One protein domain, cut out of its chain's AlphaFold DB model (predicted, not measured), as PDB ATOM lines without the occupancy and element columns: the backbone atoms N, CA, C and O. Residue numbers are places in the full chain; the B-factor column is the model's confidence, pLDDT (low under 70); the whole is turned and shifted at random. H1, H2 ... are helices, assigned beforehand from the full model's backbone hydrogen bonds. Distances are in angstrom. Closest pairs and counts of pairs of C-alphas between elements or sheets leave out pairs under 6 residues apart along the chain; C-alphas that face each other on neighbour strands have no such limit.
ATOM      1  N   HIS A   4      42.709 -31.795 -16.624       73.12
ATOM      2  CA  HIS A   4      43.501 -32.933 -17.081       73.12
ATOM      3  C   HIS A   4      42.629 -34.176 -17.299       73.12
ATOM      4  O   HIS A   4      42.837 -34.901 -18.265       73.12
ATOM      5  N   ARG A   5      41.625 -34.405 -16.438       81.44
ATOM      6  CA  ARG A   5      40.685 -35.528 -16.596       81.44
ATOM      7  C   ARG A   5      39.785 -35.331 -17.814       81.44
ATOM      8  O   ARG A   5      39.506 -36.295 -18.512       81.44
ATOM      9  N   LEU A   6      39.378 -34.088 -18.078       84.44
ATOM     10  CA  LEU A   6      38.597 -33.722 -19.264       84.44
ATOM     11  C   LEU A   6      39.390 -33.946 -20.558       84.44
ATOM     12  O   LEU A   6      38.878 -34.575 -21.476       84.44
ATOM     13  N   ILE A   7      40.648 -33.496 -20.612       83.31
ATOM     14  CA  ILE A   7      41.499 -33.679 -21.798       83.31
ATOM     15  C   ILE A   7      41.818 -35.162 -22.027       83.31
ATOM     16  O   ILE A   7      41.737 -35.632 -23.158       83.31
ATOM     17  N   ALA A   8      42.122 -35.916 -20.966       84.56
ATOM     18  CA  ALA A   8      42.346 -37.356 -21.073       84.56
ATOM     19  C   ALA A   8      41.091 -38.093 -21.571       84.56
ATOM     20  O   ALA A   8      41.188 -38.908 -22.483       84.56
ATOM     21  N   ALA A   9      39.909 -37.771 -21.031       87.31
ATOM     22  CA  ALA A   9      38.644 -38.338 -21.498       87.31
ATOM     23  C   ALA A   9      38.366 -37.996 -22.973       87.31
ATOM     24  O   ALA A   9      37.966 -38.872 -23.737       87.31
ATOM     25  N   GLY A  10      38.641 -36.755 -23.390       89.50
ATOM     26  CA  GLY A  10      38.547 -36.335 -24.788       89.50
ATOM     27  C   GLY A  10      39.484 -37.122 -25.708       89.50
ATOM     28  O   GLY A  10      39.062 -37.569 -26.768       89.50
ATOM     29  N   ALA A  11      40.726 -37.371 -25.284       90.88
ATOM     30  CA  ALA A  11      41.669 -38.181 -26.053       90.88
ATOM     31  C   ALA A  11      41.193 -39.636 -26.217       90.88
ATOM     32  O   ALA A  11      41.272 -40.176 -27.317       90.88
ATOM     33  N   PHE A  12      40.634 -40.255 -25.169       91.38
ATOM     34  CA  PHE A  12      40.044 -41.595 -25.283       91.38
ATOM     35  C   PHE A  12      38.821 -41.627 -26.207       91.38
ATOM     36  O   PHE A  12      38.679 -42.562 -26.990       91.38
ATOM     37  N   LEU A  13      37.973 -40.595 -26.173       93.56
ATOM     38  CA  LEU A  13      36.862 -40.446 -27.118       93.56
ATOM     39  C   LEU A  13      37.351 -40.387 -28.571       93.56
ATOM     40  O   LEU A  13      36.774 -41.053 -29.425       93.56
ATOM     41  N   ILE A  14      38.431 -39.646 -28.841       93.38
ATOM     42  CA  ILE A  14      39.038 -39.576 -30.179       93.38
ATOM     43  C   ILE A  14      39.567 -40.949 -30.604       93.38
ATOM     44  O   ILE A  14      39.313 -41.357 -31.731       93.38
ATOM     45  N   ILE A  15      40.240 -41.690 -29.716       93.38
ATOM     46  CA  ILE A  15      40.722 -43.052 -30.015       93.38
ATOM     47  C   ILE A  15      39.560 -43.959 -30.430       93.38
ATOM     48  O   ILE A  15      39.627 -44.612 -31.469       93.38
ATOM     49  N   ILE A  16      38.484 -43.979 -29.639       93.12
ATOM     50  CA  ILE A  16      37.303 -44.807 -29.917       93.12
ATOM     51  C   ILE A  16      36.666 -44.396 -31.248       93.12
ATOM     52  O   ILE A  16      36.333 -45.260 -32.056       93.12
ATOM     53  N   ALA A  17      36.538 -43.090 -31.501       92.38
ATOM     54  CA  ALA A  17      36.001 -42.571 -32.752       92.38
ATOM     55  C   ALA A  17      36.868 -42.962 -33.957       92.38
ATOM     56  O   ALA A  17      36.323 -43.397 -34.964       92.38
ATOM     57  N   CYS A  18      38.197 -42.873 -33.851       92.19
ATOM     58  CA  CYS A  18      39.122 -43.318 -34.894       92.19
ATOM     59  C   CYS A  18      38.925 -44.802 -35.212       92.19
ATOM     60  O   CYS A  18      38.742 -45.142 -36.372       92.19
ATOM     61  N   ILE A  19      38.888 -45.672 -34.199       90.62
ATOM     62  CA  ILE A  19      38.690 -47.117 -34.403       90.62
ATOM     63  C   ILE A  19      37.321 -47.399 -35.042       90.62
ATOM     64  O   ILE A  19      37.234 -48.172 -35.991       90.62
ATOM     65  N   ALA A  20      36.257 -46.750 -34.563       90.50
ATOM     66  CA  ALA A  20      34.916 -46.914 -35.119       90.50
ATOM     67  C   ALA A  20      34.820 -46.419 -36.572       90.50
ATOM     68  O   ALA A  20      34.210 -47.079 -37.407       90.50
ATOM     69  N   LEU A  21      35.444 -45.283 -36.895       89.19
ATOM     70  CA  LEU A  21      35.468 -44.744 -38.255       89.19
ATOM     71  C   LEU A  21      36.303 -45.612 -39.197       89.19
ATOM     72  O   LEU A  21      35.883 -45.813 -40.331       89.19
ATOM     73  N   THR A  22      37.409 -46.197 -38.723       87.62
ATOM     74  CA  THR A  22      38.169 -47.204 -39.480       87.62
ATOM     75  C   THR A  22      37.300 -48.409 -39.854       87.62
ATOM     76  O   THR A  22      37.473 -48.957 -40.932       87.62
ATOM     77  N   ALA A  23      36.348 -48.807 -39.006       85.75
ATOM     78  CA  ALA A  23      35.452 -49.931 -39.293       85.75
ATOM     79  C   ALA A  23      34.316 -49.597 -40.279       85.75
ATOM     80  O   ALA A  23      33.751 -50.502 -40.885       85.75
ATOM     81  N   VAL A  24      33.919 -48.324 -40.382       87.12
ATOM     82  CA  VAL A  24      32.709 -47.906 -41.118       87.12
ATOM     83  C   VAL A  24      33.041 -47.244 -42.454       87.12
ATOM     84  O   VAL A  24      32.260 -47.346 -43.402       87.12
ATOM     85  N   VAL A  25      34.156 -46.517 -42.542       85.69
ATOM     86  CA  VAL A  25      34.490 -45.752 -43.745       85.69
ATOM     87  C   VAL A  25      35.102 -46.672 -44.808       85.69
ATOM     88  O   VAL A  25      36.007 -47.434 -44.483       85.69
ATOM     89  N   PRO A  26      34.670 -46.575 -46.084       79.50
ATOM     90  CA  PRO A  26      35.202 -47.412 -47.154       79.50
ATOM     91  C   PRO A  26      36.708 -47.220 -47.346       79.50
ATOM     92  O   PRO A  26      37.161 -46.119 -47.698       79.50
ATOM     93  N   GLU A  27      37.450 -48.312 -47.171       79.62
ATOM     94  CA  GLU A  27      38.907 -48.364 -47.294       79.62
ATOM     95  C   GLU A  27      39.370 -48.016 -48.715       79.62
ATOM     96  O   GLU A  27      40.298 -47.230 -48.879       79.62
ATOM     97  N   GLU A  28      38.657 -48.474 -49.749       77.44
ATOM     98  CA  GLU A  28      38.992 -48.220 -51.161       77.44
ATOM     99  C   GLU A  28      39.177 -46.729 -51.503       77.44
ATOM    100  O   GLU A  28      39.928 -46.377 -52.412       77.44
ATOM    101  N   LYS A  29      38.475 -45.836 -50.792       77.94
ATOM    102  CA  LYS A  29      38.477 -44.389 -51.069       77.94
ATOM    103  C   LYS A  29      39.362 -43.580 -50.127       77.94
ATOM    104  O   LYS A  29      39.817 -42.506 -50.513       77.94
ATOM    105  N   HIS A  30      39.563 -44.050 -48.898       77.75
ATOM    106  CA  HIS A  30      40.202 -43.262 -47.835       77.75
ATOM    107  C   HIS A  30      41.418 -43.956 -47.215       77.75
ATOM    108  O   HIS A  30      42.100 -43.353 -46.384       77.75
ATOM    109  N   GLY A  31      41.694 -45.201 -47.608       79.81
ATOM    110  CA  GLY A  31      42.693 -46.055 -46.986       79.81
ATOM    111  C   GLY A  31      42.542 -46.085 -45.467       79.81
ATOM    112  O   GLY A  31      41.448 -45.997 -44.908       79.81
ATOM    113  N   HIS A  32      43.680 -46.121 -44.789       83.50
ATOM    114  CA  HIS A  32      43.790 -46.195 -43.337       83.50
ATOM    115  C   HIS A  32      43.887 -44.826 -42.642       83.50
ATOM    116  O   HIS A  32      44.472 -44.694 -41.564       83.50
ATOM    117  N   LEU A  33      43.291 -43.777 -43.221       85.00
ATOM    118  CA  LEU A  33      43.386 -42.400 -42.714       85.00
ATOM    119  C   LEU A  33      43.107 -42.276 -41.203       85.00
ATOM    120  O   LEU A  33      43.819 -41.574 -40.482       85.00
ATOM    121  N   PHE A  34      42.085 -42.976 -40.708       86.75
ATOM    122  CA  PHE A  34      41.675 -42.909 -39.302       86.75
ATOM    123  C   PHE A  34      42.647 -43.594 -38.340       86.75
ATOM    124  O   PHE A  34      42.709 -43.212 -37.171       86.75
ATOM    125  N   ILE A  35      43.466 -44.524 -38.833       85.94
ATOM    126  CA  ILE A  35      44.566 -45.126 -38.076       85.94
ATOM    127  C   ILE A  35      45.667 -44.090 -37.883       85.94
ATOM    128  O   ILE A  35      46.134 -43.887 -36.766       85.94
ATOM    129  N   HIS A  36      46.029 -43.352 -38.932       85.75
ATOM    130  CA  HIS A  36      47.017 -42.277 -38.819       85.75
ATOM    131  C   HIS A  36      46.565 -41.166 -37.865       85.75
ATOM    132  O   HIS A  36      47.379 -40.619 -37.119       85.75
ATOM    133  N   LEU A  37      45.261 -40.874 -37.825       89.69
ATOM    134  CA  LEU A  37      44.682 -39.900 -36.895       89.69
ATOM    135  C   LEU A  37      44.861 -40.284 -35.416       89.69
ATOM    136  O   LEU A  37      44.826 -39.390 -34.569       89.69
ATOM    137  N   LEU A  38      45.159 -41.552 -35.092       89.12
ATOM    138  CA  LEU A  38      45.510 -41.973 -33.729       89.12
ATOM    139  C   LEU A  38      46.772 -41.282 -33.196       89.12
ATOM    140  O   LEU A  38      46.961 -41.222 -31.982       89.12
ATOM    141  N   ILE A  39      47.611 -40.685 -34.046       87.25
ATOM    142  CA  ILE A  39      48.782 -39.933 -33.582       87.25
ATOM    143  C   ILE A  39      48.400 -38.699 -32.747       87.25
ATOM    144  O   ILE A  39      49.125 -38.315 -31.829       87.25
ATOM    145  N   ILE A  40      47.235 -38.098 -33.011       88.19
ATOM    146  CA  ILE A  40      46.747 -36.915 -32.293       88.19
ATOM    147  C   ILE A  40      46.486 -37.240 -30.813       88.19
ATOM    148  O   ILE A  40      47.095 -36.596 -29.951       88.19
ATOM    149  N   PRO A  41      45.645 -38.236 -30.462       88.94
ATOM    150  CA  PRO A  41      45.433 -38.589 -29.066       88.94
ATOM    151  C   PRO A  41      46.708 -39.114 -28.389       88.94
ATOM    152  O   PRO A  41      46.885 -38.859 -27.200       88.94
ATOM    153  N   VAL A  42      47.637 -39.752 -29.115       87.44
ATOM    154  CA  VAL A  42      48.962 -40.139 -28.582       87.44
ATOM    155  C   VAL A  42      49.737 -38.910 -28.096       87.44
ATOM    156  O   VAL A  42      50.214 -38.886 -26.958       87.44
ATOM    157  N   ILE A  43      49.814 -37.861 -28.921       85.69
ATOM    158  CA  ILE A  43      50.466 -36.597 -28.558       85.69
ATOM    159  C   ILE A  43      49.745 -35.956 -27.371       85.69
ATOM    160  O   ILE A  43      50.396 -35.596 -26.389       85.69
ATOM    161  N   MET A  44      48.412 -35.873 -27.399       87.00
ATOM    162  CA  MET A  44      47.637 -35.290 -26.300       87.00
ATOM    163  C   MET A  44      47.885 -36.016 -24.973       87.00
ATOM    164  O   MET A  44      48.131 -35.371 -23.955       87.00
ATOM    165  N   LEU A  45      47.862 -37.351 -24.972       87.00
ATOM    166  CA  LEU A  45      48.074 -38.159 -23.772       87.00
ATOM    167  C   LEU A  45      49.511 -38.066 -23.252       87.00
ATOM    168  O   LEU A  45      49.713 -38.065 -22.037       87.00
ATOM    169  N   SER A  46      50.503 -37.916 -24.133       82.94
ATOM    170  CA  SER A  46      51.920 -37.809 -23.753       82.94
ATOM    171  C   SER A  46      52.252 -36.621 -22.847       82.94
ATOM    172  O   SER A  46      53.166 -36.696 -22.018       82.94
ATOM    173  N   VAL A  47      51.460 -35.548 -22.937       81.12
ATOM    174  CA  VAL A  47      51.596 -34.353 -22.095       81.12
ATOM    175  C   VAL A  47      51.223 -34.650 -20.637       81.12
ATOM    176  O   VAL A  47      51.738 -34.010 -19.713       81.12
ATOM    177  N   PHE A  48      50.341 -35.627 -20.404       79.50
ATOM    178  CA  PHE A  48      49.752 -35.893 -19.089       79.50
ATOM    179  C   PHE A  48      50.184 -37.230 -18.479       79.50
ATOM    180  O   PHE A  48      50.359 -37.303 -17.263       79.50
ATOM    181  N   LEU A  49      50.388 -38.269 -19.289       81.81
ATOM    182  CA  LEU A  49      50.682 -39.634 -18.841       81.81
ATOM    183  C   LEU A  49      52.173 -39.975 -18.926       81.81
ATOM    184  O   LEU A  49      52.970 -39.216 -19.487       81.81
ATOM    185  N   HIS A  50      52.587 -41.086 -18.305       82.50
ATOM    186  CA  HIS A  50      53.944 -41.606 -18.479       82.50
ATOM    187  C   HIS A  50      54.102 -42.269 -19.844       82.50
ATOM    188  O   HIS A  50      53.146 -42.803 -20.393       82.50
ATOM    189  N   LEU A  51      55.330 -42.261 -20.376       81.88
ATOM    190  CA  LEU A  51      55.633 -42.870 -21.673       81.88
ATOM    191  C   LEU A  51      55.165 -44.330 -21.741       81.88
ATOM    192  O   LEU A  51      54.555 -44.731 -22.725       81.88
ATOM    193  N   LYS A  52      55.382 -45.094 -20.663       84.06
ATOM    194  CA  LYS A  52      54.899 -46.473 -20.547       84.06
ATOM    195  C   LYS A  52      53.388 -46.569 -20.787       84.06
ATOM    196  O   LYS A  52      52.959 -47.405 -21.570       84.06
ATOM    197  N   ASP A  53      52.604 -45.699 -20.156       87.62
ATOM    198  CA  ASP A  53      51.142 -45.719 -20.264       87.62
ATOM    199  C   ASP A  53      50.684 -45.313 -21.668       87.62
ATOM    200  O   ASP A  53      49.790 -45.938 -22.226       87.62
ATOM    201  N   VAL A  54      51.332 -44.307 -22.266       86.69
ATOM    202  CA  VAL A  54      51.046 -43.867 -23.641       86.69
ATOM    203  C   VAL A  54      51.310 -45.000 -24.625       86.69
ATOM    204  O   VAL A  54      50.435 -45.310 -25.421       86.69
ATOM    205  N   VAL A  55      52.470 -45.662 -24.538       86.75
ATOM    206  CA  VAL A  55      52.811 -46.803 -25.403       86.75
ATOM    207  C   VAL A  55      51.810 -47.942 -25.226       86.75
ATOM    208  O   VAL A  55      51.343 -48.486 -26.222       86.75
ATOM    209  N   ILE A  56      51.429 -48.268 -23.986       89.31
ATOM    210  CA  ILE A  56      50.415 -49.293 -23.705       89.31
ATOM    211  C   ILE A  56      49.082 -48.930 -24.373       89.31
ATOM    212  O   ILE A  56      48.499 -49.764 -25.062       89.31
ATOM    213  N   ILE A  57      48.610 -47.689 -24.222       90.12
ATOM    214  CA  ILE A  57      47.359 -47.226 -24.841       90.12
ATOM    215  C   ILE A  57      47.452 -47.277 -26.371       90.12
ATOM    216  O   ILE A  57      46.514 -47.746 -27.018       90.12
ATOM    217  N   THR A  58      48.575 -46.855 -26.961       89.62
ATOM    218  CA  THR A  58      48.813 -46.950 -28.410       89.62
ATOM    219  C   THR A  58      48.748 -48.398 -28.880       89.62
ATOM    220  O   THR A  58      48.064 -48.686 -29.858       89.62
ATOM    221  N   MET A  59      49.394 -49.324 -28.164       90.00
ATOM    222  CA  MET A  59      49.364 -50.752 -28.488       90.00
ATOM    223  C   MET A  59      47.952 -51.332 -28.399       90.00
ATOM    224  O   MET A  59      47.548 -52.046 -29.309       90.00
ATOM    225  N   PHE A  60      47.175 -50.994 -27.364       91.81
ATOM    226  CA  PHE A  60      45.774 -51.419 -27.263       91.81
ATOM    227  C   PHE A  60      44.908 -50.839 -28.383       91.81
ATOM    228  O   PHE A  60      44.063 -51.542 -28.932       91.81
ATOM    229  N   SER A  61      45.139 -49.580 -28.760       91.19
ATOM    230  CA  SER A  61      44.408 -48.930 -29.853       91.19
ATOM    231  C   SER A  61      44.708 -49.614 -31.188       91.19
ATOM    232  O   SER A  61      43.789 -49.945 -31.932       91.19
ATOM    233  N   CYS A  62      45.986 -49.909 -31.452       90.31
ATOM    234  CA  CYS A  62      46.403 -50.663 -32.631       90.31
ATOM    235  C   CYS A  62      45.826 -52.083 -32.603       90.31
ATOM    236  O   CYS A  62      45.295 -52.533 -33.609       90.31
ATOM    237  N   ALA A  63      45.847 -52.770 -31.457       90.56
ATOM    238  CA  ALA A  63      45.234 -54.091 -31.315       90.56
ATOM    239  C   ALA A  63      43.729 -54.072 -31.641       90.56
ATOM    240  O   ALA A  63      43.234 -54.998 -32.279       90.56
ATOM    241  N   GLY A  64      43.015 -53.002 -31.270       88.81
ATOM    242  CA  GLY A  64      41.615 -52.801 -31.650       88.81
ATOM    243  C   GLY A  64      41.418 -52.717 -33.164       88.81
ATOM    244  O   GLY A  64      40.519 -53.354 -33.701       88.81
ATOM    245  N   VAL A  65      42.296 -52.003 -33.866       88.62
ATOM    246  CA  VAL A  65      42.282 -51.926 -35.335       88.62
ATOM    247  C   VAL A  65      42.639 -53.270 -35.980       88.62
ATOM    248  O   VAL A  65      41.971 -53.709 -36.910       88.62
ATOM    249  N   TRP A  66      43.645 -53.969 -35.455       89.25
ATOM    250  CA  TRP A  66      44.017 -55.310 -35.914       89.25
ATOM    251  C   TRP A  66      42.875 -56.319 -35.757       89.25
ATOM    252  O   TRP A  66      42.682 -57.170 -36.624       89.25
ATOM    253  N   ALA A  67      42.079 -56.204 -34.692       89.25
ATOM    254  CA  ALA A  67      40.886 -57.023 -34.517       89.25
ATOM    255  C   ALA A  67      39.855 -56.793 -35.638       89.25
ATOM    256  O   ALA A  67      39.244 -57.757 -36.088       89.25
ATOM    257  N   LEU A  68      39.704 -55.561 -36.145       87.44
ATOM    258  CA  LEU A  68      38.840 -55.277 -37.302       87.44
ATOM    259  C   LEU A  68      39.335 -55.994 -38.565       87.44
ATOM    260  O   LEU A  68      38.533 -56.580 -39.290       87.44
ATOM    261  N   GLY A  69      40.653 -56.016 -38.785       84.44
ATOM    262  CA  GLY A  69      41.260 -56.755 -39.894       84.44
ATOM    263  C   GLY A  69      41.020 -58.263 -39.807       84.44
ATOM    264  O   GLY A  69      40.651 -58.887 -40.797       84.44
ATOM    265  N   LEU A  70      41.136 -58.852 -38.612       84.75
ATOM    266  CA  LEU A  70      40.844 -60.277 -38.396       84.75
ATOM    267  C   LEU A  70      39.360 -60.630 -38.575       84.75
ATOM    268  O   LEU A  70      39.043 -61.762 -38.935       84.75
ATOM    269  N   LEU A  71      38.454 -59.679 -38.337       87.06
ATOM    270  CA  LEU A  71      37.015 -59.840 -38.562       87.06
ATOM    271  C   LEU A  71      36.608 -59.667 -40.037       87.06
ATOM    272  O   LEU A  71      35.424 -59.778 -40.348       87.06
ATOM    273  N   GLY A  72      37.561 -59.403 -40.937       81.19
ATOM    274  CA  GLY A  72      37.302 -59.207 -42.366       81.19
ATOM    275  C   GLY A  72      36.660 -57.858 -42.703       81.19
ATOM    276  O   GLY A  72      36.083 -57.718 -43.773       81.19
ATOM    277  N   LEU A  73      36.735 -56.877 -41.794       83.19
ATOM    278  CA  LEU A  73      36.235 -55.513 -42.022       83.19
ATOM    279  C   LEU A  73      37.252 -54.616 -42.743       83.19
ATOM    280  O   LEU A  73      36.891 -53.521 -43.162       83.19
ATOM    281  N   LEU A  74      38.506 -55.063 -42.859       81.88
ATOM    282  CA  LEU A  74      39.575 -54.383 -43.593       81.88
ATOM    283  C   LEU A  74      40.133 -55.323 -44.660       81.88
ATOM    284  O   LEU A  74      40.352 -56.507 -44.394       81.88
ATOM    285  N   GLU A  75      40.393 -54.788 -45.846       79.75
ATOM    286  CA  GLU A  75      40.889 -55.534 -47.000       79.75
ATOM    287  C   GLU A  75      42.424 -55.584 -47.015       79.75
ATOM    288  O   GLU A  75      43.006 -56.655 -47.209       79.75
ATOM    289  N   ASN A  76      43.115 -54.471 -46.730       81.56
ATOM    290  CA  ASN A  76      44.581 -54.395 -46.805       81.56
ATOM    291  C   ASN A  76      45.273 -54.519 -45.440       81.56
ATOM    292  O   ASN A  76      46.123 -53.711 -45.059       81.56
ATOM    293  N   VAL A  77      44.988 -55.608 -44.721       82.00
ATOM    294  CA  VAL A  77      45.536 -55.884 -43.376       82.00
ATOM    295  C   VAL A  77      47.077 -55.866 -43.336       82.00
ATOM    296  O   VAL A  77      47.672 -55.454 -42.345       82.00
ATOM    297  N   TYR A  78      47.757 -56.252 -44.420       82.81
ATOM    298  CA  TYR A  78      49.227 -56.269 -44.486       82.81
ATOM    299  C   TYR A  78      49.865 -54.880 -44.322       82.81
ATOM    300  O   TYR A  78      50.972 -54.769 -43.788       82.81
ATOM    301  N   ILE A  79      49.167 -53.819 -44.741       84.06
ATOM    302  CA  ILE A  79      49.641 -52.430 -44.643       84.06
ATOM    303  C   ILE A  79      49.588 -51.936 -43.183       84.06
ATOM    304  O   ILE A  79      50.362 -51.064 -42.792       84.06
ATOM    305  N   LEU A  80      48.790 -52.572 -42.320       84.38
ATOM    306  CA  LEU A  80      48.713 -52.224 -40.897       84.38
ATOM    307  C   LEU A  80      50.036 -52.452 -40.156       84.38
ATOM    308  O   LEU A  80      50.286 -51.796 -39.146       84.38
ATOM    309  N   ILE A  81      50.897 -53.365 -40.627       86.00
ATOM    310  CA  ILE A  81      52.196 -53.662 -39.998       86.00
ATOM    311  C   ILE A  81      53.099 -52.418 -39.983       86.00
ATOM    312  O   ILE A  81      53.465 -51.971 -38.889       86.00
ATOM    313  N   PRO A  82      53.460 -51.824 -41.141       88.19
ATOM    314  CA  PRO A  82      54.276 -50.614 -41.152       88.19
ATOM    315  C   PRO A  82      53.577 -49.427 -40.475       88.19
ATOM    316  O   PRO A  82      54.239 -48.667 -39.773       88.19
ATOM    317  N   GLU A  83      52.257 -49.280 -40.598       86.19
ATOM    318  CA  GLU A  83      51.514 -48.188 -39.948       86.19
ATOM    319  C   GLU A  83      51.559 -48.270 -38.419       86.19
ATOM    320  O   GLU A  83      51.813 -47.274 -37.736       86.19
ATOM    321  N   THR A  84      51.387 -49.478 -37.878       88.31
ATOM    322  CA  THR A  84      51.507 -49.741 -36.441       88.31
ATOM    323  C   THR A  84      52.926 -49.437 -35.961       88.31
ATOM    324  O   THR A  84      53.108 -48.806 -34.919       88.31
ATOM    325  N   ALA A  85      53.948 -49.827 -36.732       87.88
ATOM    326  CA  ALA A  85      55.340 -49.531 -36.406       87.88
ATOM    327  C   ALA A  85      55.616 -48.017 -36.369       87.88
ATOM    328  O   ALA A  85      56.261 -47.537 -35.434       87.88
ATOM    329  N   VAL A  86      55.079 -47.252 -37.327       88.75
ATOM    330  CA  VAL A  86      55.192 -45.784 -37.356       88.75
ATOM    331  C   VAL A  86      54.501 -45.149 -36.146       88.75
ATOM    332  O   VAL A  86      55.081 -44.267 -35.514       88.75
ATOM    333  N   LEU A  87      53.306 -45.613 -35.767       87.56
ATOM    334  CA  LEU A  87      52.588 -45.126 -34.581       87.56
ATOM    335  C   LEU A  87      53.354 -45.389 -33.280       87.56
ATOM    336  O   LEU A  87      53.453 -44.505 -32.425       87.56
ATOM    337  N   ILE A  88      53.927 -46.585 -33.134       85.75
ATOM    338  CA  ILE A  88      54.752 -46.939 -31.973       85.75
ATOM    339  C   ILE A  88      56.019 -46.076 -31.939       85.75
ATOM    340  O   ILE A  88      56.367 -45.532 -30.888       85.75
ATOM    341  N   PHE A  89      56.684 -45.896 -33.084       86.50
ATOM    342  CA  PHE A  89      57.871 -45.052 -33.185       86.50
ATOM    343  C   PHE A  89      57.557 -43.589 -32.844       86.50
ATOM    344  O   PHE A  89      58.277 -42.969 -32.061       86.50
ATOM    345  N   ALA A  90      56.441 -43.053 -33.340       85.19
ATOM    346  CA  ALA A  90      55.978 -41.713 -33.001       85.19
ATOM    347  C   ALA A  90      55.709 -41.565 -31.496       85.19
ATOM    348  O   ALA A  90      56.169 -40.600 -30.885       85.19
ATOM    349  N   ALA A  91      55.038 -42.537 -30.869       84.69
ATOM    350  CA  ALA A  91      54.815 -42.537 -29.423       84.69
ATOM    351  C   ALA A  91      56.139 -42.517 -28.639       84.69
ATOM    352  O   ALA A  91      56.254 -41.811 -27.635       84.69
ATOM    353  N   PHE A  92      57.157 -43.238 -29.118       83.88
ATOM    354  CA  PHE A  92      58.490 -43.245 -28.519       83.88
ATOM    355  C   PHE A  92      59.199 -41.890 -28.654       83.88
ATOM    356  O   PHE A  92      59.671 -41.350 -27.654       83.88
ATOM    357  N   VAL A  93      59.213 -41.298 -29.854       83.94
ATOM    358  CA  VAL A  93      59.812 -39.974 -30.115       83.94
ATOM    359  C   VAL A  93      59.149 -38.889 -29.269       83.94
ATOM    360  O   VAL A  93      59.829 -38.078 -28.637       83.94
ATOM    361  N   VAL A  94      57.818 -38.886 -29.207       82.25
ATOM    362  CA  VAL A  94      57.059 -37.959 -28.359       82.25
ATOM    363  C   VAL A  94      57.386 -38.200 -26.880       82.25
ATOM    364  O   VAL A  94      57.593 -37.256 -26.116       82.25
ATOM    365  N   GLY A  95      57.521 -39.466 -26.490       74.81
ATOM    366  CA  GLY A  95      57.955 -39.894 -25.168       74.81
ATOM    367  C   GLY A  95      59.310 -39.371 -24.725       74.81
ATOM    368  O   GLY A  95      59.446 -38.900 -23.597       74.81
ATOM    369  N   MET A  96      60.307 -39.438 -25.606       79.06
ATOM    370  CA  MET A  96      61.650 -38.914 -25.348       79.06
ATOM    371  C   MET A  96      61.643 -37.393 -25.171       79.06
ATOM    372  O   MET A  96      62.379 -36.859 -24.348       79.06
ATOM    373  N   ASN A  97      60.761 -36.693 -25.885       77.81
ATOM    374  CA  ASN A  97      60.611 -35.241 -25.790       77.81
ATOM    375  C   ASN A  97      59.680 -34.788 -24.649       77.81
ATOM    376  O   ASN A  97      59.405 -33.594 -24.505       77.81
ATOM    377  N   ARG A  98      59.203 -35.706 -23.797       70.75
ATOM    378  CA  ARG A  98      58.246 -35.411 -22.717       70.75
ATOM    379  C   ARG A  98      58.719 -34.310 -21.771       70.75
ATOM    380  O   ARG A  98      57.901 -33.517 -21.306       70.75
ATOM    381  N   ASP A  99      60.013 -34.240 -21.476       70.44
ATOM    382  CA  ASP A  99      60.549 -33.228 -20.560       70.44
ATOM    383  C   ASP A  99      60.517 -31.820 -21.165       70.44
ATOM    384  O   ASP A  99      60.251 -30.851 -20.448       70.44
ATOM    385  N   VAL A 100      60.666 -31.709 -22.488       74.38
ATOM    386  CA  VAL A 100      60.479 -30.453 -23.225       74.38
ATOM    387  C   VAL A 100      59.021 -30.005 -23.118       74.38
ATOM    388  O   VAL A 100      58.759 -28.883 -22.687       74.38
ATOM    389  N   PHE A 101      58.062 -30.906 -23.367       68.94
ATOM    390  CA  PHE A 101      56.632 -30.604 -23.232       68.94
ATOM    391  C   PHE A 101      56.232 -30.222 -21.802       68.94
ATOM    392  O   PHE A 101      55.453 -29.293 -21.590       68.94
ATOM    393  N   LYS A 102      56.778 -30.905 -20.790       70.19
ATOM    394  CA  LYS A 102      56.535 -30.557 -19.383       70.19
ATOM    395  C   LYS A 102      57.095 -29.184 -19.029       70.19
ATOM    396  O   LYS A 102      56.453 -28.451 -18.276       70.19
ATOM    397  N   LYS A 103      58.275 -28.840 -19.549       76.19
ATOM    398  CA  LYS A 103      58.900 -27.531 -19.345       76.19
ATOM    399  C   LYS A 103      58.087 -26.422 -20.007       76.19
ATOM    400  O   LYS A 103      57.806 -25.422 -19.350       76.19
ATOM    401  N   GLU A 104      57.654 -26.614 -21.252       71.88
ATOM    402  CA  GLU A 104      56.779 -25.655 -21.933       71.88
ATOM    403  C   GLU A 104      55.455 -25.480 -21.198       71.88
ATOM    404  O   GLU A 104      55.061 -24.354 -20.911       71.88
ATOM    405  N   ARG A 105      54.820 -26.579 -20.778       71.69
ATOM    406  CA  ARG A 105      53.580 -26.525 -20.003       71.69
ATOM    407  C   ARG A 105      53.725 -25.703 -18.721       71.69
ATOM    408  O   ARG A 105      52.817 -24.940 -18.396       71.69
ATOM    409  N   ARG A 106      54.829 -25.869 -17.979       76.00
ATOM    410  CA  ARG A 106      55.108 -25.056 -16.781       76.00
ATOM    411  C   ARG A 106      55.217 -23.580 -17.146       76.00
ATOM    412  O   ARG A 106      54.508 -22.774 -16.566       76.00
ATOM    413  N   ARG A 107      55.983 -23.254 -18.190       74.12
ATOM    414  CA  ARG A 107      56.134 -21.878 -18.679       74.12
ATOM    415  C   ARG A 107      54.795 -21.252 -19.078       74.12
ATOM    416  O   ARG A 107      54.537 -20.101 -18.747       74.12
ATOM    417  N   THR A 108      53.923 -21.997 -19.754       77.69
ATOM    418  CA  THR A 108      52.577 -21.525 -20.100       77.69
ATOM    419  C   THR A 108      51.716 -21.311 -18.858       77.69
ATOM    420  O   THR A 108      50.999 -20.319 -18.786       77.69
ATOM    421  N   ALA A 109      51.786 -22.208 -17.870       77.00
ATOM    422  CA  ALA A 109      51.059 -22.050 -16.612       77.00
ATOM    423  C   ALA A 109      51.519 -20.800 -15.843       77.00
ATOM    424  O   ALA A 109      50.677 -20.051 -15.354       77.00
ATOM    425  N   ASP A 110      52.825 -20.536 -15.817       79.38
ATOM    426  CA  ASP A 110      53.398 -19.346 -15.188       79.38
ATOM    427  C   ASP A 110      52.927 -18.064 -15.893       79.38
ATOM    428  O   ASP A 110      52.501 -17.119 -15.233       79.38
ATOM    429  N   ILE A 111      52.903 -18.049 -17.233       82.94
ATOM    430  CA  ILE A 111      52.370 -16.920 -18.018       82.94
ATOM    431  C   ILE A 111      50.884 -16.692 -17.723       82.94
ATOM    432  O   ILE A 111      50.454 -15.549 -17.574       82.94
ATOM    433  N   ILE A 112      50.087 -17.761 -17.644       83.56
ATOM    434  CA  ILE A 112      48.654 -17.661 -17.339       83.56
ATOM    435  C   ILE A 112      48.443 -17.094 -15.934       83.56
ATOM    436  O   ILE A 112      47.596 -16.221 -15.762       83.56
ATOM    437  N   ASN A 113      49.209 -17.561 -14.945       86.88
ATOM    438  CA  ASN A 113      49.128 -17.054 -13.578       86.88
ATOM    439  C   ASN A 113      49.521 -15.579 -13.512       86.88
ATOM    440  O   ASN A 113      48.742 -14.780 -13.003       86.88
ATOM    441  N   TYR A 114      50.642 -15.204 -14.130       81.94
ATOM    442  CA  TYR A 114      51.064 -13.809 -14.239       81.94
ATOM    443  C   TYR A 114      49.971 -12.932 -14.872       81.94
ATOM    444  O   TYR A 114      49.615 -11.885 -14.339       81.94
ATOM    445  N   LYS A 115      49.365 -13.381 -15.979       87.81
ATOM    446  CA  LYS A 115      48.275 -12.648 -16.646       87.81
ATOM    447  C   LYS A 115      47.012 -12.552 -15.792       87.81
ATOM    448  O   LYS A 115      46.255 -11.590 -15.920       87.81
ATOM    449  N   LYS A 116      46.757 -13.542 -14.936       91.00
ATOM    450  CA  LYS A 116      45.636 -13.521 -13.997       91.00
ATOM    451  C   LYS A 116      45.875 -12.510 -12.874       91.00
ATOM    452  O   LYS A 116      44.975 -11.726 -12.593       91.00
ATOM    453  N   GLU A 117      47.075 -12.492 -12.301       90.06
ATOM    454  CA  GLU A 117      47.484 -11.510 -11.289       90.06
ATOM    455  C   GLU A 117      47.445 -10.082 -11.852       90.06
ATOM    456  O   GLU A 117      46.875  -9.188 -11.234       90.06
ATOM    457  N   GLU A 118      47.948  -9.881 -13.073       90.50
ATOM    458  CA  GLU A 118      47.879  -8.595 -13.778       90.50
ATOM    459  C   GLU A 118      46.422  -8.135 -13.959       90.50
ATOM    460  O   GLU A 118      46.088  -6.987 -13.666       90.50
ATOM    461  N   LYS A 119      45.518  -9.039 -14.361       91.81
ATOM    462  CA  LYS A 119      44.085  -8.734 -14.475       91.81
ATOM    463  C   LYS A 119      43.467  -8.340 -13.130       91.81
ATOM    464  O   LYS A 119      42.667  -7.407 -13.087       91.81
ATOM    465  N   GLU A 120      43.786  -9.057 -12.056       93.44
ATOM    466  CA  GLU A 120      43.280  -8.751 -10.712       93.44
ATOM    467  C   GLU A 120      43.793  -7.388 -10.220       93.44
ATOM    468  O   GLU A 120      43.007  -6.601  -9.692       93.44
ATOM    469  N   SER A 121      45.058  -7.055 -10.492       93.00
ATOM    470  CA  SER A 121      45.634  -5.735 -10.208       93.00
ATOM    471  C   SER A 121      44.915  -4.615 -10.964       93.00
ATOM    472  O   SER A 121      44.510  -3.625 -10.359       93.00
ATOM    473  N   VAL A 122      44.698  -4.781 -12.274       91.69
ATOM    474  CA  VAL A 122      43.997  -3.785 -13.105       91.69
ATOM    475  C   VAL A 122      42.553  -3.585 -12.635       91.69
ATOM    476  O   VAL A 122      42.064  -2.459 -12.594       91.69
ATOM    477  N   LEU A 123      41.858  -4.658 -12.242       92.81
ATOM    478  CA  LEU A 123      40.506  -4.553 -11.685       92.81
ATOM    479  C   LEU A 123      40.483  -3.792 -10.354       92.81
ATOM    480  O   LEU A 123      39.567  -3.001 -10.126       92.81
ATOM    481  N   ALA A 124      41.479  -4.002  -9.492       93.69
ATOM    482  CA  ALA A 124      41.595  -3.264  -8.238       93.69
ATOM    483  C   ALA A 124      41.855  -1.767  -8.478       93.69
ATOM    484  O   ALA A 124      41.260  -0.923  -7.807       93.69
ATOM    485  N   GLU A 125      42.697  -1.429  -9.454       92.50
ATOM    486  CA  GLU A 125      42.990  -0.044  -9.833       92.50
ATOM    487  C   GLU A 125      41.774   0.656 -10.455       92.50
ATOM    488  O   GLU A 125      41.427   1.763 -10.046       92.50
ATOM    489  N   LEU A 126      41.040  -0.023 -11.343       91.88
ATOM    490  CA  LEU A 126      39.754   0.463 -11.859       91.88
ATOM    491  C   LEU A 126      38.736   0.703 -10.738       91.88
ATOM    492  O   LEU A 126      37.997   1.684 -10.781       91.88
ATOM    493  N   GLY A 127      38.704  -0.172  -9.730       92.81
ATOM    494  CA  GLY A 127      37.859   0.001  -8.551       92.81
ATOM    495  C   GLY A 127      38.204   1.265  -7.760       92.81
ATOM    496  O   GLY A 127      37.301   2.014  -7.390       92.81
ATOM    497  N   LYS A 128      39.500   1.540  -7.554       93.69
ATOM    498  CA  LYS A 128      39.969   2.771  -6.897       93.69
ATOM    499  C   LYS A 128      39.608   4.019  -7.696       93.69
ATOM    500  O   LYS A 128      38.973   4.912  -7.151       93.69
ATOM    501  N   LEU A 129      39.920   4.036  -8.992       90.75
ATOM    502  CA  LEU A 129      39.581   5.153  -9.878       90.75
ATOM    503  C   LEU A 129      38.068   5.393  -9.945       90.75
ATOM    504  O   LEU A 129      37.620   6.533 -10.021       90.75
ATOM    505  N   GLY A 130      37.263   4.328  -9.897       91.75
ATOM    506  CA  GLY A 130      35.807   4.426  -9.813       91.75
ATOM    507  C   GLY A 130      35.327   5.093  -8.521       91.75
ATOM    508  O   GLY A 130      34.403   5.906  -8.570       91.75
ATOM    509  N   ALA A 131      35.961   4.787  -7.387       91.50
ATOM    510  CA  ALA A 131      35.660   5.417  -6.102       91.50
ATOM    511  C   ALA A 131      36.080   6.895  -6.076       91.50
ATOM    512  O   ALA A 131      35.266   7.742  -5.715       91.50
ATOM    513  N   GLU A 132      37.290   7.209  -6.545       91.44
ATOM    514  CA  GLU A 132      37.790   8.587  -6.659       91.44
ATOM    515  C   GLU A 132      36.894   9.432  -7.575       91.44
ATOM    516  O   GLU A 132      36.500  10.541  -7.224       91.44
ATOM    517  N   ASN A 133      36.472   8.891  -8.724       92.25
ATOM    518  CA  ASN A 133      35.523   9.587  -9.595       92.25
ATOM    519  C   ASN A 133      34.172   9.825  -8.911       92.25
ATOM    520  O   ASN A 133      33.574  10.885  -9.095       92.25
ATOM    521  N   ALA A 134      33.658   8.855  -8.151       91.00
ATOM    522  CA  ALA A 134      32.400   9.025  -7.429       91.00
ATOM    523  C   ALA A 134      32.503  10.132  -6.364       91.00
ATOM    524  O   ALA A 134      31.574  10.930  -6.226       91.00
ATOM    525  N   GLU A 135      33.638  10.207  -5.669       93.12
ATOM    526  CA  GLU A 135      33.946  11.246  -4.684       93.12
ATOM    527  C   GLU A 135      34.007  12.632  -5.337       93.12
ATOM    528  O   GLU A 135      33.230  13.510  -4.958       93.12
ATOM    529  N   ILE A 136      34.793  12.787  -6.410       91.50
ATOM    530  CA  ILE A 136      34.915  14.035  -7.184       91.50
ATOM    531  C   ILE A 136      33.552  14.491  -7.723       91.50
ATOM    532  O   ILE A 136      33.192  15.666  -7.640       91.50
ATOM    533  N   VAL A 137      32.743  13.574  -8.262       92.12
ATOM    534  CA  VAL A 137      31.390  13.902  -8.742       92.12
ATOM    535  C   VAL A 137      30.496  14.380  -7.593       92.12
ATOM    536  O   VAL A 137      29.667  15.275  -7.799       92.12
ATOM    537  N   SER A 138      30.645  13.813  -6.393       90.12
ATOM    538  CA  SER A 138      29.910  14.261  -5.208       90.12
ATOM    539  C   SER A 138      30.332  15.669  -4.777       90.12
ATOM    540  O   SER A 138      29.464  16.516  -4.559       90.12
ATOM    541  N   GLU A 139      31.635  15.962  -4.781       90.38
ATOM    542  CA  GLU A 139      32.178  17.280  -4.454       90.38
ATOM    543  C   GLU A 139      31.704  18.338  -5.453       90.38
ATOM    544  O   GLU A 139      31.233  19.402  -5.057       90.38
ATOM    545  N   ILE A 140      31.730  18.032  -6.756       88.81
ATOM    546  CA  ILE A 140      31.215  18.929  -7.801       88.81
ATOM    547  C   ILE A 140      29.724  19.219  -7.585       88.81
ATOM    548  O   ILE A 140      29.283  20.359  -7.766       88.81
ATOM    549  N   ARG A 141      28.923  18.214  -7.199       88.88
ATOM    550  CA  ARG A 141      27.499  18.416  -6.879       88.88
ATOM    551  C   ARG A 141      27.315  19.302  -5.654       88.88
ATOM    552  O   ARG A 141      26.467  20.192  -5.697       88.88
ATOM    553  N   GLU A 142      28.082  19.084  -4.589       89.38
ATOM    554  CA  GLU A 142      28.026  19.947  -3.410       89.38
ATOM    555  C   GLU A 142      28.447  21.381  -3.727       89.38
ATOM    556  O   GLU A 142      27.755  22.314  -3.329       89.38
ATOM    557  N   LEU A 143      29.532  21.571  -4.479       88.56
ATOM    558  CA  LEU A 143      30.001  22.890  -4.900       88.56
ATOM    559  C   LEU A 143      28.954  23.605  -5.753       88.56
ATOM    560  O   LEU A 143      28.638  24.757  -5.474       88.56
ATOM    561  N   ARG A 144      28.334  22.919  -6.725       86.19
ATOM    562  CA  ARG A 144      27.197  23.480  -7.476       86.19
ATOM    563  C   ARG A 144      26.028  23.850  -6.572       86.19
ATOM    564  O   ARG A 144      25.367  24.841  -6.839       86.19
ATOM    565  N   ARG A 145      25.759  23.087  -5.511       85.44
ATOM    566  CA  ARG A 145      24.685  23.414  -4.563       85.44
ATOM    567  C   ARG A 145      25.026  24.618  -3.680       85.44
ATOM    568  O   ARG A 145      24.118  25.323  -3.265       85.44
ATOM    569  N   ARG A 146      26.308  24.831  -3.363       82.81
ATOM    570  CA  ARG A 146      26.776  25.934  -2.503       82.81
ATOM    571  C   ARG A 146      27.027  27.242  -3.258       82.81
ATOM    572  O   ARG A 146      26.890  28.296  -2.656       82.81
ATOM    573  N   PHE A 147      27.419  27.171  -4.528       78.44
ATOM    574  CA  PHE A 147      27.855  28.322  -5.335       78.44
ATOM    575  C   PHE A 147      27.051  28.508  -6.634       78.44
ATOM    576  O   PHE A 147      27.418  29.334  -7.461       78.44
ATOM    577  N   GLY A 148      26.015  27.697  -6.859       57.91
ATOM    578  CA  GLY A 148      25.161  27.737  -8.051       57.91
ATOM    579  C   GLY A 148      23.867  28.536  -7.886       57.91
ATOM    580  O   GLY A 148      22.905  28.230  -8.590       57.91
TER     581      GLY A 148
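What this domain is: This is residues 4 to 148 of the 149 residues of an uncharacterized protein of Firmicutes bacterium (UniProt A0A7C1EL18). The model is a compact head of helices with one very long helix, H7, leaving it as an arm; residues 106 to 148 stick out free, and this arm makes the length. In the head, H1, H5 and H6 run side by side as a bundle, and the short H3 and H4, one after the other, close its remaining side between H1 and H6, with H2 at the turn after H1. The printed part has 145 residues with seven named helices, H1 to H7 in order, and no named strand: all helix. The whole is extended, with a radius of gyration of the C-alphas of 28.0 A and spans of 95 by 34 by 21 A.

How they stand to each other: Start at H1, residues 4 to 24. After it, H2, residues 27 to 30, touches no helix. Next, H3, residues 33 to 36, touches H1, with the closest C-alphas those of Cys 18 and Phe 34, 5.1 A apart. Then look at H4, residues 39 to 46: it touches H1 at Ala 11 and Pro 41, the closest C-alphas at 4.8 A, with a shallow tilt of 24 degrees, opposite ways. H5, residues 51 to 70, forms a helical hairpin with H4; their closest C-alphas, Ser 46 and Val 54, are 6.1 A apart. H5 also touches H1, with its residues 61 to 68 alone, the same way at a shallow tilt of 20 degrees; the closest C-alphas are Ile 19 and Val 65, 6.1 A apart. H6, residues 77 to 96, forms a second hairpin with H5, at a shallow tilt of 9 degrees; C-alphas 51 and 95 come closest, at 5.1 A. H6 touches H4 at Val 42 and Ala 91, the closest C-alphas at 6.4 A, and is apart from H1. Helix packing is mostly aligned, with 5 of 5 tilted pairs shallow. H7, residues 98 to 147, touches no helix and meets H6 only through their link. Each O i to N i+4 pair is within hydrogen-bond range in H1, H4, H5 and H7, and 14 of 16 in H6; H2 and H3 are too short for such a pair.

Where its parts are: Find C-alpha 4 at (43.501, -32.933, -17.081); from there H1 runs 30.3 A to C-alpha 24. H2 and H3 measure 5.3 A each, H4 10.5 A, H5 28.3 A and H6 29.5 A. H7 runs 72.7 A, from C-alpha 98 at (58.246, -35.411, -22.717) to C-alpha 147 at (27.855, 28.322, -5.335).

The domain as a whole: Look for the two farthest C-alphas at Tyr 78 and Phe 147, 95.6 A apart. The printed part has no cut, and no link is long. The mean pLDDT of the printed part is 85.5; residues 101 and 148 are under 70.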